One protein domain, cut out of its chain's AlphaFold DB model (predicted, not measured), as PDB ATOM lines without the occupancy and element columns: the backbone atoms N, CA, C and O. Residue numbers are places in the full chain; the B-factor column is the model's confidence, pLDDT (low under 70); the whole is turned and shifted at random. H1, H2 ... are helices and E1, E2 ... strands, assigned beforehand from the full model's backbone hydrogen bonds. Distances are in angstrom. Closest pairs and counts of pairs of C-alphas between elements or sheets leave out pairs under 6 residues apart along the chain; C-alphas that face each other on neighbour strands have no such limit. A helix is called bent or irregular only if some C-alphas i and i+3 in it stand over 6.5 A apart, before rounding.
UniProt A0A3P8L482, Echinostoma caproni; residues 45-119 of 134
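This is residues 45 to 119 of the 134 residues of a protein of Echinostoma caproni (UniProt A0A3P8L482). A long, bent hairpin of E1 and E2 arches out as one end of a strongly twisted, curled sheet, and the short strands E3 and E4 continue the sheet. One helix, H1, packs across E4, and a long stretch without named elements, residues 56 to 73, leads from H1 to E1. The 75 printed residues hold H1, E1, E2, E3 and E4 in that order; the sheet runs E1, E2, E3, E4, antiparallel throughout, and the class is mixed, helices and strands. The whole is compact, with a radius of gyration of the C-alphas of 12.2 A and spans of 37 by 25 by 20 A.

Start at H1, residues 45 to 55, where 6 of 7 O i to N i+4 pairs are within hydrogen-bond range. It is on the sheet at a height of 7.5 A, over E4, residues 115 to 118, and runs across the strands at 83 degrees on the local plane; the closest C-alphas, of Ile 47 and Ile 117, are 6.6 A apart. Look next at E1, residues 74 to 84, and E2, residues 87 to 98, a hairpin at 152 degrees, with N 80 and O 91 2.9 A apart. E3, residues 101 to 105, makes hairpins with E2, N 96 to O 103 being 2.8 A, and with E4, N 102 to O 117 being 2.8 A. These four strands form a meander, each the antiparallel neighbour of the one before; E1 and E4 are apart.

Find C-alpha 45 at (-9.776, -30.584, 3.746); from there H1 runs 15.0 A. E1 starts at C-alpha 74, (-29.402, -26.648, 16.722), spans 27.6 A and bends by 67 degrees at residue 77. E2 spans 29.7 A and bends by 69 degrees at residue 94. E3 spans 13.2 A, and E4 spans 10.2 A to C-alpha 118 at (-16.235, -32.815, 15.057).

The C-alphas of Arg 71 and Phe 86, 37.8 A apart, are the farthest. The printed part has no cut, and the link from H1 to E1 is long. Look for pLDDT under 70 at residues 45 to 66 and 71 to 72.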
ATOM      1  N   GLU A  45     -10.635 -29.444   4.074       59.34
ATOM      2  CA  GLU A  45      -9.776 -30.584   3.746       59.34
ATOM      3  C   GLU A  45      -9.161 -31.280   4.972       59.34
ATOM      4  O   GLU A  45      -9.087 -32.509   4.979       59.34
ATOM      5  N   ASP A  46      -8.803 -30.542   6.027       62.72
ATOM      6  CA  ASP A  46      -8.283 -31.095   7.283       62.72
ATOM      7  C   ASP A  46      -9.389 -31.824   8.033       62.72
ATOM      8  O   ASP A  46      -9.208 -32.956   8.476       62.72
ATOM      9  N   ILE A  47     -10.592 -31.243   8.038       65.31
ATOM     10  CA  ILE A  47     -11.822 -31.921   8.468       65.31
ATOM     11  C   ILE A  47     -12.026 -33.192   7.628       65.31
ATOM     12  O   ILE A  47     -12.385 -34.256   8.136       65.31
ATOM     13  N   GLY A  48     -11.725 -33.105   6.330       65.12
ATOM     14  CA  GLY A  48     -11.758 -34.211   5.384       65.12
ATOM     15  C   GLY A  48     -10.746 -35.337   5.649       65.12
ATOM     16  O   GLY A  48     -11.011 -36.483   5.258       65.12
ATOM     17  N   ARG A  49      -9.622 -35.045   6.314       66.00
ATOM     18  CA  ARG A  49      -8.639 -36.033   6.789       66.00
ATOM     19  C   ARG A  49      -9.020 -36.575   8.162       66.00
ATOM     20  O   ARG A  49      -9.038 -37.793   8.331       66.00
ATOM     21  N   LEU A  50      -9.421 -35.704   9.089       65.12
ATOM     22  CA  LEU A  50      -9.898 -36.081  10.421       65.12
ATOM     23  C   LEU A  50     -11.088 -37.041  10.335       65.12
ATOM     24  O   LEU A  50     -11.073 -38.077  10.987       65.12
ATOM     25  N   ARG A  51     -12.058 -36.806   9.438       62.59
ATOM     26  CA  ARG A  51     -13.165 -37.759   9.213       62.59
ATOM     27  C   ARG A  51     -12.681 -39.155   8.802       62.59
ATOM     28  O   ARG A  51     -13.296 -40.141   9.188       62.59
ATOM     29  N   LYS A  52     -11.603 -39.255   8.012       62.28
ATOM     30  CA  LYS A  52     -11.084 -40.539   7.511       62.28
ATOM     31  C   LYS A  52     -10.381 -41.302   8.630       62.28
ATOM     32  O   LYS A  52     -10.468 -42.524   8.661       62.28
ATOM     33  N   LEU A  53      -9.716 -40.574   9.527       65.44
ATOM     34  CA  LEU A  53      -9.055 -41.125  10.706       65.44
ATOM     35  C   LEU A  53     -10.064 -41.549  11.779       65.44
ATOM     36  O   LEU A  53      -9.930 -42.634  12.327       65.44
ATOM     37  N   VAL A  54     -11.094 -40.737  12.043       60.59
ATOM     38  CA  VAL A  54     -12.045 -40.995  13.138       60.59
ATOM     39  C   VAL A  54     -13.173 -41.962  12.742       60.59
ATOM     40  O   VAL A  54     -13.600 -42.760  13.569       60.59
ATOM     41  N   PHE A  55     -13.647 -41.941  11.490       58.41
ATOM     42  CA  PHE A  55     -14.809 -42.738  11.046       58.41
ATOM     43  C   PHE A  55     -14.490 -43.779   9.960       58.41
ATOM     44  O   PHE A  55     -15.394 -44.427   9.426       58.41
ATOM     45  N   GLY A  56     -13.209 -43.974   9.636       57.62
ATOM     46  CA  GLY A  56     -12.760 -44.972   8.668       57.62
ATOM     47  C   GLY A  56     -13.201 -44.701   7.216       57.62
ATOM     48  O   GLY A  56     -13.829 -43.687   6.889       57.62
ATOM     49  N   PRO A  57     -12.841 -45.584   6.270       55.91
ATOM     50  CA  PRO A  57     -13.143 -45.399   4.855       55.91
ATOM     51  C   PRO A  57     -14.631 -45.635   4.558       55.91
ATOM     52  O   PRO A  57     -15.056 -46.777   4.484       55.91
ATOM     53  N   ARG A  58     -15.390 -44.547   4.341       54.88
ATOM     54  CA  ARG A  58     -16.698 -44.366   3.641       54.88
ATOM     55  C   ARG A  58     -17.871 -45.352   3.857       54.88
ATOM     56  O   ARG A  58     -18.978 -44.997   3.476       54.88
ATOM     57  N   LYS A  59     -17.693 -46.531   4.452       51.56
ATOM     58  CA  LYS A  59     -18.731 -47.551   4.684       51.56
ATOM     59  C   LYS A  59     -19.178 -47.638   6.149       51.56
ATOM     60  O   LYS A  59     -20.199 -48.249   6.420       51.56
ATOM     61  N   ALA A  60     -18.444 -47.006   7.069       48.22
ATOM     62  CA  ALA A  60     -18.692 -47.052   8.514       48.22
ATOM     63  C   ALA A  60     -19.002 -45.678   9.138       48.22
ATOM     64  O   ALA A  60     -18.971 -45.542  10.362       48.22
ATOM     65  N   SER A  61     -19.349 -44.664   8.328       55.75
ATOM     66  CA  SER A  61     -20.106 -43.527   8.861       55.75
ATOM     67  C   SER A  61     -21.448 -44.098   9.291       55.75
ATOM     68  O   SER A  61     -22.327 -44.313   8.460       55.75
ATOM     69  N   ARG A  62     -21.527 -44.470  10.570       57.19
ATOM     70  CA  ARG A  62     -22.708 -44.981  11.260       57.19
ATOM     71  C   ARG A  62     -23.910 -44.205  10.719       57.19
ATOM     72  O   ARG A  62     -23.861 -42.976  10.690       57.19
ATOM     73  N   ARG A  63     -24.889 -44.920  10.158       63.09
ATOM     74  CA  ARG A  63     -26.063 -44.369   9.464       63.09
ATOM     75  C   ARG A  63     -26.927 -43.616  10.474       63.09
ATOM     76  O   ARG A  63     -27.921 -44.142  10.939       63.09
ATOM     77  N   ILE A  64     -26.486 -42.433  10.880       68.94
ATOM     78  CA  ILE A  64     -27.187 -41.611  11.852       68.94
ATOM     79  C   ILE A  64     -28.226 -40.834  11.058       68.94
ATOM     80  O   ILE A  64     -27.892 -39.866  10.360       68.94
ATOM     81  N   SER A  65     -29.469 -41.297  11.127       67.25
ATOM     82  CA  SER A  65     -30.588 -40.590  10.511       67.25
ATOM     83  C   SER A  65     -30.820 -39.259  11.224       67.25
ATOM     84  O   SER A  65     -30.577 -39.128  12.428       67.25
ATOM     85  N   CYS A  66     -31.329 -38.260  10.498       68.81
ATOM     86  CA  CYS A  66     -31.708 -36.986  11.115       68.81
ATOM     87  C   CYS A  66     -32.748 -37.181  12.242       68.81
ATOM     88  O   CYS A  66     -32.795 -36.396  13.185       68.81
ATOM     89  N   LYS A  67     -33.545 -38.258  12.173       72.25
ATOM     90  CA  LYS A  67     -34.561 -38.639  13.167       72.25
ATOM     91  C   LYS A  67     -33.949 -39.264  14.425       72.25
ATOM     92  O   LYS A  67     -34.391 -38.976  15.531       72.25
ATOM     93  N   GLU A  68     -32.906 -40.076  14.271       72.81
ATOM     94  CA  GLU A  68     -32.192 -40.732  15.379       72.81
ATOM     95  C   GLU A  68     -31.350 -39.741  16.200       72.81
ATOM     96  O   GLU A  68     -31.104 -39.943  17.391       72.81
ATOM     97  N   LEU A  69     -30.976 -38.601  15.607       72.75
ATOM     98  CA  LEU A  69     -30.413 -37.480  16.363       72.75
ATOM     99  C   LEU A  69     -31.418 -36.872  17.357       72.75
ATOM    100  O   LEU A  69     -30.981 -36.213  18.300       72.75
ATOM    101  N   GLY A  70     -32.720 -37.144  17.250       73.56
ATOM    102  CA  GLY A  70     -33.735 -36.614  18.162       73.56
ATOM    103  C   GLY A  70     -33.827 -35.084  18.110       73.56
ATOM    104  O   GLY A  70     -33.598 -34.472  17.068       73.56
ATOM    105  N   ARG A  71     -34.153 -34.445  19.242       68.25
ATOM    106  CA  ARG A  71     -34.160 -32.977  19.374       68.25
ATOM    107  C   ARG A  71     -32.707 -32.486  19.446       68.25
ATOM    108  O   ARG A  71     -32.144 -32.391  20.529       68.25
ATOM    109  N   GLY A  72     -32.071 -32.300  18.287       69.00
ATOM    110  CA  GLY A  72     -30.718 -31.743  18.196       69.00
ATOM    111  C   GLY A  72     -30.631 -30.361  18.851       69.00
ATOM    112  O   GLY A  72     -31.640 -29.663  18.956       69.00
ATOM    113  N   ASP A  73     -29.431 -29.966  19.276       80.56
ATOM    114  CA  ASP A  73     -29.213 -28.691  19.973       80.56
ATOM    115  C   ASP A  73     -29.532 -27.506  19.048       80.56
ATOM    116  O   ASP A  73     -30.181 -26.538  19.439       80.56
ATOM    117  N   CYS A  74     -29.105 -27.603  17.786       85.44
ATOM    118  CA  CYS A  74     -29.402 -26.648  16.722       85.44
ATOM    119  C   CYS A  74     -29.556 -27.390  15.389       85.44
ATOM    120  O   CYS A  74     -28.811 -28.332  15.113       85.44
ATOM    121  N   GLN A  75     -30.471 -26.942  14.528       90.00
ATOM    122  CA  GLN A  75     -30.644 -27.498  13.185       90.00
ATOM    123  C   GLN A  75     -31.047 -26.424  12.173       90.00
ATOM    124  O   GLN A  75     -31.734 -25.466  12.526       90.00
ATOM    125  N   GLY A  76     -30.628 -26.574  10.917       90.94
ATOM    126  CA  GLY A  76     -30.956 -25.605   9.874       90.94
ATOM    127  C   GLY A  76     -30.185 -25.791   8.573       90.94
ATOM    128  O   GLY A  76     -29.260 -26.594   8.465       90.94
ATOM    129  N   TRP A  77     -30.552 -25.008   7.561       93.38
ATOM    130  CA  TRP A  77     -29.832 -24.967   6.291       93.38
ATOM    131  C   TRP A  77     -28.567 -24.115   6.402       93.38
ATOM    132  O   TRP A  77     -28.652 -22.926   6.695       93.38
ATOM    133  N   LEU A  78     -27.411 -24.698   6.079       91.88
ATOM    134  CA  LEU A  78     -26.133 -23.989   5.989       91.88
ATOM    135  C   LEU A  78     -25.489 -24.191   4.615       91.88
ATOM    136  O   LEU A  78     -25.713 -25.194   3.931       91.88
ATOM    137  N   TRP A  79     -24.659 -23.230   4.215       90.44
ATOM    138  CA  TRP A  79     -23.838 -23.314   3.010       90.44
ATOM    139  C   TRP A  79     -22.418 -23.737   3.376       90.44
ATOM    140  O   TRP A  79     -21.661 -22.974   3.971       90.44
ATOM    141  N   LEU A  80     -22.039 -24.958   3.003       86.50
ATOM    142  CA  LEU A  80     -20.713 -25.506   3.282       86.50
ATOM    143  C   LEU A  80     -19.783 -25.241   2.098       86.50
ATOM    144  O   LEU A  80     -20.079 -25.642   0.970       86.50
ATOM    145  N   LYS A  81     -18.637 -24.601   2.352       85.12
ATOM    146  CA  LYS A  81     -17.600 -24.381   1.334       85.12
ATOM    147  C   LYS A  81     -16.862 -25.685   1.047       85.12
ATOM    148  O   LYS A  81     -15.959 -26.068   1.780       85.12
ATOM    149  N   LYS A  82     -17.198 -26.352  -0.049       82.25
ATOM    150  CA  LYS A  82     -16.486 -27.530  -0.539       82.25
ATOM    151  C   LYS A  82     -15.304 -27.085  -1.396       82.25
ATOM    152  O   LYS A  82     -15.509 -26.617  -2.514       82.25
ATOM    153  N   SER A  83     -14.090 -27.209  -0.860       76.75
ATOM    154  CA  SER A  83     -12.854 -27.004  -1.619       76.75
ATOM    155  C   SER A  83     -12.438 -28.325  -2.260       76.75
ATOM    156  O   SER A  83     -12.086 -29.276  -1.564       76.75
ATOM    157  N   ASN A  84     -12.539 -28.402  -3.582       73.19
ATOM    158  CA  ASN A  84     -11.849 -29.409  -4.379       73.19
ATOM    159  C   ASN A  84     -10.542 -28.795  -4.901       73.19
ATOM    160  O   ASN A  84     -10.450 -27.574  -4.996       73.19
ATOM    161  N   ALA A  85      -9.582 -29.632  -5.309       74.38
ATOM    162  CA  ALA A  85      -8.240 -29.218  -5.749       74.38
ATOM    163  C   ALA A  85      -8.206 -28.045  -6.754       74.38
ATOM    164  O   ALA A  85      -7.232 -27.304  -6.780       74.38
ATOM    165  N   PHE A  86      -9.273 -27.850  -7.538       72.56
ATOM    166  CA  PHE A  86      -9.371 -26.788  -8.542       72.56
ATOM    167  C   PHE A  86     -10.564 -25.837  -8.352       72.56
ATOM    168  O   PHE A  86     -10.612 -24.793  -8.992       72.56
ATOM    169  N   VAL A  87     -11.550 -26.172  -7.506       77.88
ATOM    170  CA  VAL A  87     -12.801 -25.397  -7.391       77.88
ATOM    171  C   VAL A  87     -13.294 -25.369  -5.951       77.88
ATOM    172  O   VAL A  87     -13.559 -26.409  -5.349       77.88
ATOM    173  N   SER A  88     -13.500 -24.161  -5.428       84.25
ATOM    174  CA  SER A  88     -14.262 -23.927  -4.202       84.25
ATOM    175  C   SER A  88     -15.712 -23.609  -4.550       84.25
ATOM    176  O   SER A  88     -15.974 -22.603  -5.200       84.25
ATOM    177  N   LYS A  89     -16.661 -24.429  -4.090       86.88
ATOM    178  CA  LYS A  89     -18.097 -24.150  -4.239       86.88
ATOM    179  C   LYS A  89     -18.821 -24.237  -2.908       86.88
ATOM    180  O   LYS A  89     -18.557 -25.138  -2.115       86.88
ATOM    181  N   TYR A  90     -19.759 -23.330  -2.675       86.94
ATOM    182  CA  TYR A  90     -20.670 -23.440  -1.544       86.94
ATOM    183  C   TYR A  90     -21.810 -24.388  -1.906       86.94
ATOM    184  O   TYR A  90     -22.378 -24.308  -2.993       86.94
ATOM    185  N   VAL A  91     -22.126 -25.316  -1.008       89.81
ATOM    186  CA  VAL A  91     -23.198 -26.294  -1.199       89.81
ATOM    187  C   VAL A  91     -24.167 -26.193  -0.034       89.81
ATOM    188  O   VAL A  91     -23.753 -26.282   1.121       89.81
ATOM    189  N   LYS A  92     -25.456 -26.031  -0.338       92.25
ATOM    190  CA  LYS A  92     -26.514 -26.020   0.669       92.25
ATOM    191  C   LYS A  92     -26.707 -27.429   1.231       92.25
ATOM    192  O   LYS A  92     -26.854 -28.394   0.472       92.25
ATOM    193  N   ARG A  93     -26.673 -27.545   2.556       91.62
ATOM    194  CA  ARG A  93     -26.864 -28.795   3.297       91.62
ATOM    195  C   ARG A  93     -27.685 -28.545   4.551       91.62
ATOM    196  O   ARG A  93     -27.545 -27.498   5.186       91.62
ATOM    197  N   TRP A  94     -28.536 -29.503   4.893       91.50
ATOM    198  CA  TRP A  94     -29.234 -29.495   6.170       91.50
ATOM    199  C   TRP A  94     -28.247 -29.923   7.245       91.50
ATOM    200  O   TRP A  94     -27.655 -30.991   7.136       91.50
ATOM    201  N   CYS A  95     -28.012 -29.077   8.235       89.69
ATOM    202  CA  CYS A  95     -27.027 -29.312   9.272       89.69
ATOM    203  C   CYS A  95     -27.717 -29.459  10.623       89.69
ATOM    204  O   CYS A  95     -28.620 -28.689  10.940       89.69
ATOM    205  N   VAL A  96     -27.266 -30.426  11.413       89.12
ATOM    206  CA  VAL A  96     -27.748 -30.701  12.766       89.12
ATOM    207  C   VAL A  96     -26.544 -30.769  13.688       89.12
ATOM    208  O   VAL A  96     -25.631 -31.564  13.470       89.12
ATOM    209  N   TYR A  97     -26.524 -29.932  14.713       87.94
ATOM    210  CA  TYR A  97     -25.496 -29.945  15.742       87.94
ATOM    211  C   TYR A  97     -25.983 -30.746  16.949       87.94
ATOM    212  O   TYR A  97     -27.072 -30.495  17.468       87.94
ATOM    213  N   LYS A  98     -25.184 -31.732  17.367       86.44
ATOM    214  CA  LYS A  98     -25.439 -32.556  18.551       86.44
ATOM    215  C   LYS A  98     -24.131 -33.111  19.106       86.44
ATOM    216  O   LYS A  98     -23.298 -33.593  18.339       86.44
ATOM    217  N   HIS A  99     -23.957 -33.113  20.428       85.50
ATOM    218  CA  HIS A  99     -22.778 -33.698  21.096       85.50
ATOM    219  C   HIS A  99     -21.437 -33.178  20.543       85.50
ATOM    220  O   HIS A  99     -20.550 -33.958  20.187       85.50
ATOM    221  N   SER A 100     -21.287 -31.859  20.400       84.06
ATOM    222  CA  SER A 100     -20.065 -31.255  19.835       84.06
ATOM    223  C   SER A 100     -19.716 -31.735  18.422       84.06
ATOM    224  O   SER A 100     -18.565 -31.661  17.993       84.06
ATOM    225  N   THR A 101     -20.709 -32.233  17.685       85.00
ATOM    226  CA  THR A 101     -20.558 -32.766  16.333       85.00
ATOM    227  C   THR A 101     -21.639 -32.178  15.436       85.00
ATOM    228  O   THR A 101     -22.825 -32.225  15.751       85.00
ATOM    229  N   LEU A 102     -21.231 -31.610  14.307       87.44
ATOM    230  CA  LEU A 102     -22.128 -31.093  13.283       87.44
ATOM    231  C   LEU A 102     -22.312 -32.147  12.193       87.44
ATOM    232  O   LEU A 102     -21.385 -32.434  11.443       87.44
ATOM    233  N   TYR A 103     -23.508 -32.699  12.080       86.94
ATOM    234  CA  TYR A 103     -23.910 -33.631  11.031       86.94
ATOM    235  C   TYR A 103     -24.512 -32.848   9.869       86.94
ATOM    236  O   TYR A 103     -25.277 -31.916  10.102       86.94
ATOM    237  N   TYR A 104     -24.188 -33.202   8.625       88.19
ATOM    238  CA  TYR A 104     -24.760 -32.547   7.449       88.19
ATOM    239  C   TYR A 104     -25.351 -33.554   6.457       88.19
ATOM    240  O   TYR A 104     -24.748 -34.576   6.128       88.19
ATOM    241  N   TYR A 105     -26.533 -33.226   5.952       88.25
ATOM    242  CA  TYR A 105     -27.392 -34.052   5.109       88.25
ATOM    243  C   TYR A 105     -27.707 -33.317   3.808       88.25
ATOM    244  O   TYR A 105     -27.637 -32.080   3.748       88.25
ATOM    245  N   ARG A 106     -28.049 -34.054   2.743       88.88
ATOM    246  CA  ARG A 106     -28.539 -33.403   1.518       88.88
ATOM    247  C   ARG A 106     -29.927 -32.849   1.782       88.88
ATOM    248  O   ARG A 106     -30.152 -31.675   1.502       88.88
ATOM    249  N   ASN A 107     -30.767 -33.670   2.401       86.88
ATOM    250  CA  ASN A 107     -32.129 -33.347   2.789       86.88
ATOM    251  C   ASN A 107     -32.363 -33.683   4.271       86.88
ATOM    252  O   ASN A 107     -31.716 -34.586   4.801       86.88
ATOM    253  N   PRO A 108     -33.298 -33.000   4.949       84.19
ATOM    254  CA  PRO A 108     -33.654 -33.308   6.340       84.19
ATOM    255  C   PRO A 108     -34.266 -34.710   6.521       84.19
ATOM    256  O   PRO A 108     -34.273 -35.241   7.626       84.19
ATOM    257  N   GLU A 109     -34.771 -35.312   5.445       83.25
ATOM    258  CA  GLU A 109     -35.396 -36.640   5.441       83.25
ATOM    259  C   GLU A 109     -34.395 -37.784   5.240       83.25
ATOM    260  O   GLU A 109     -34.773 -38.946   5.364       83.25
ATOM    261  N   ASP A 110     -33.126 -37.480   4.944       81.12
ATOM    262  CA  ASP A 110     -32.126 -38.504   4.658       81.12
ATOM    263  C   ASP A 110     -31.808 -39.341   5.914       81.12
ATOM    264  O   ASP A 110     -31.437 -38.827   6.977       81.12
ATOM    265  N   ASP A 111     -31.835 -40.666   5.759       77.62
ATOM    266  CA  ASP A 111     -31.484 -41.617   6.824       77.62
ATOM    267  C   ASP A 111     -29.974 -41.687   7.103       77.62
ATOM    268  O   ASP A 111     -29.523 -42.400   7.999       77.62
ATOM    269  N   CYS A 112     -29.155 -41.003   6.302       81.06
ATOM    270  CA  CYS A 112     -27.701 -41.036   6.400       81.06
ATOM    271  C   CYS A 112     -27.122 -39.636   6.219       81.06
ATOM    272  O   CYS A 112     -27.334 -38.994   5.190       81.06
ATOM    273  N   ALA A 113     -26.317 -39.198   7.187       83.06
ATOM    274  CA  ALA A 113     -25.520 -37.990   7.033       83.06
ATOM    275  C   ALA A 113     -24.537 -38.153   5.860       83.06
ATOM    276  O   ALA A 113     -23.843 -39.168   5.755       83.06
ATOM    277  N   GLU A 114     -24.431 -37.139   4.992       84.44
ATOM    278  CA  GLU A 114     -23.378 -37.089   3.963       84.44
ATOM    279  C   GLU A 114     -21.994 -37.002   4.631       84.44
ATOM    280  O   GLU A 114     -20.985 -37.456   4.084       84.44
ATOM    281  N   GLY A 115     -21.950 -36.433   5.833       82.94
ATOM    282  CA  GLY A 115     -20.827 -36.545   6.741       82.94
ATOM    283  C   GLY A 115     -21.057 -35.758   8.019       82.94
ATOM    284  O   GLY A 115     -22.155 -35.275   8.297       82.94
ATOM    285  N   LEU A 116     -19.990 -35.637   8.798       85.00
ATOM    286  CA  LEU A 116     -19.997 -34.930  10.066       85.00
ATOM    287  C   LEU A 116     -18.688 -34.164  10.267       85.00
ATOM    288  O   LEU A 116     -17.658 -34.496   9.675       85.00
ATOM    289  N   ILE A 117     -18.746 -33.147  11.116       84.50
ATOM    290  CA  ILE A 117     -17.629 -32.309  11.537       84.50
ATOM    291  C   ILE A 117     -17.576 -32.362  13.062       84.50
ATOM    292  O   ILE A 117     -18.523 -31.955  13.729       84.50
ATOM    293  N   LEU A 118     -16.476 -32.865  13.616       84.19
ATOM    294  CA  LEU A 118     -16.235 -32.815  15.057       84.19
ATOM    295  C   LEU A 118     -15.792 -31.400  15.411       84.19
ATOM    296  O   LEU A 118     -14.786 -30.928  14.892       84.19
ATOM    297  N   LEU A 119     -16.547 -30.733  16.276       83.81
ATOM    298  CA  LEU A 119     -16.252 -29.379  16.740       83.81
ATOM    299  C   LEU A 119     -15.497 -29.372  18.075       83.81
ATOM    300  O   LEU A 119     -15.121 -28.310  18.563       83.81
TER     301      LEU A 119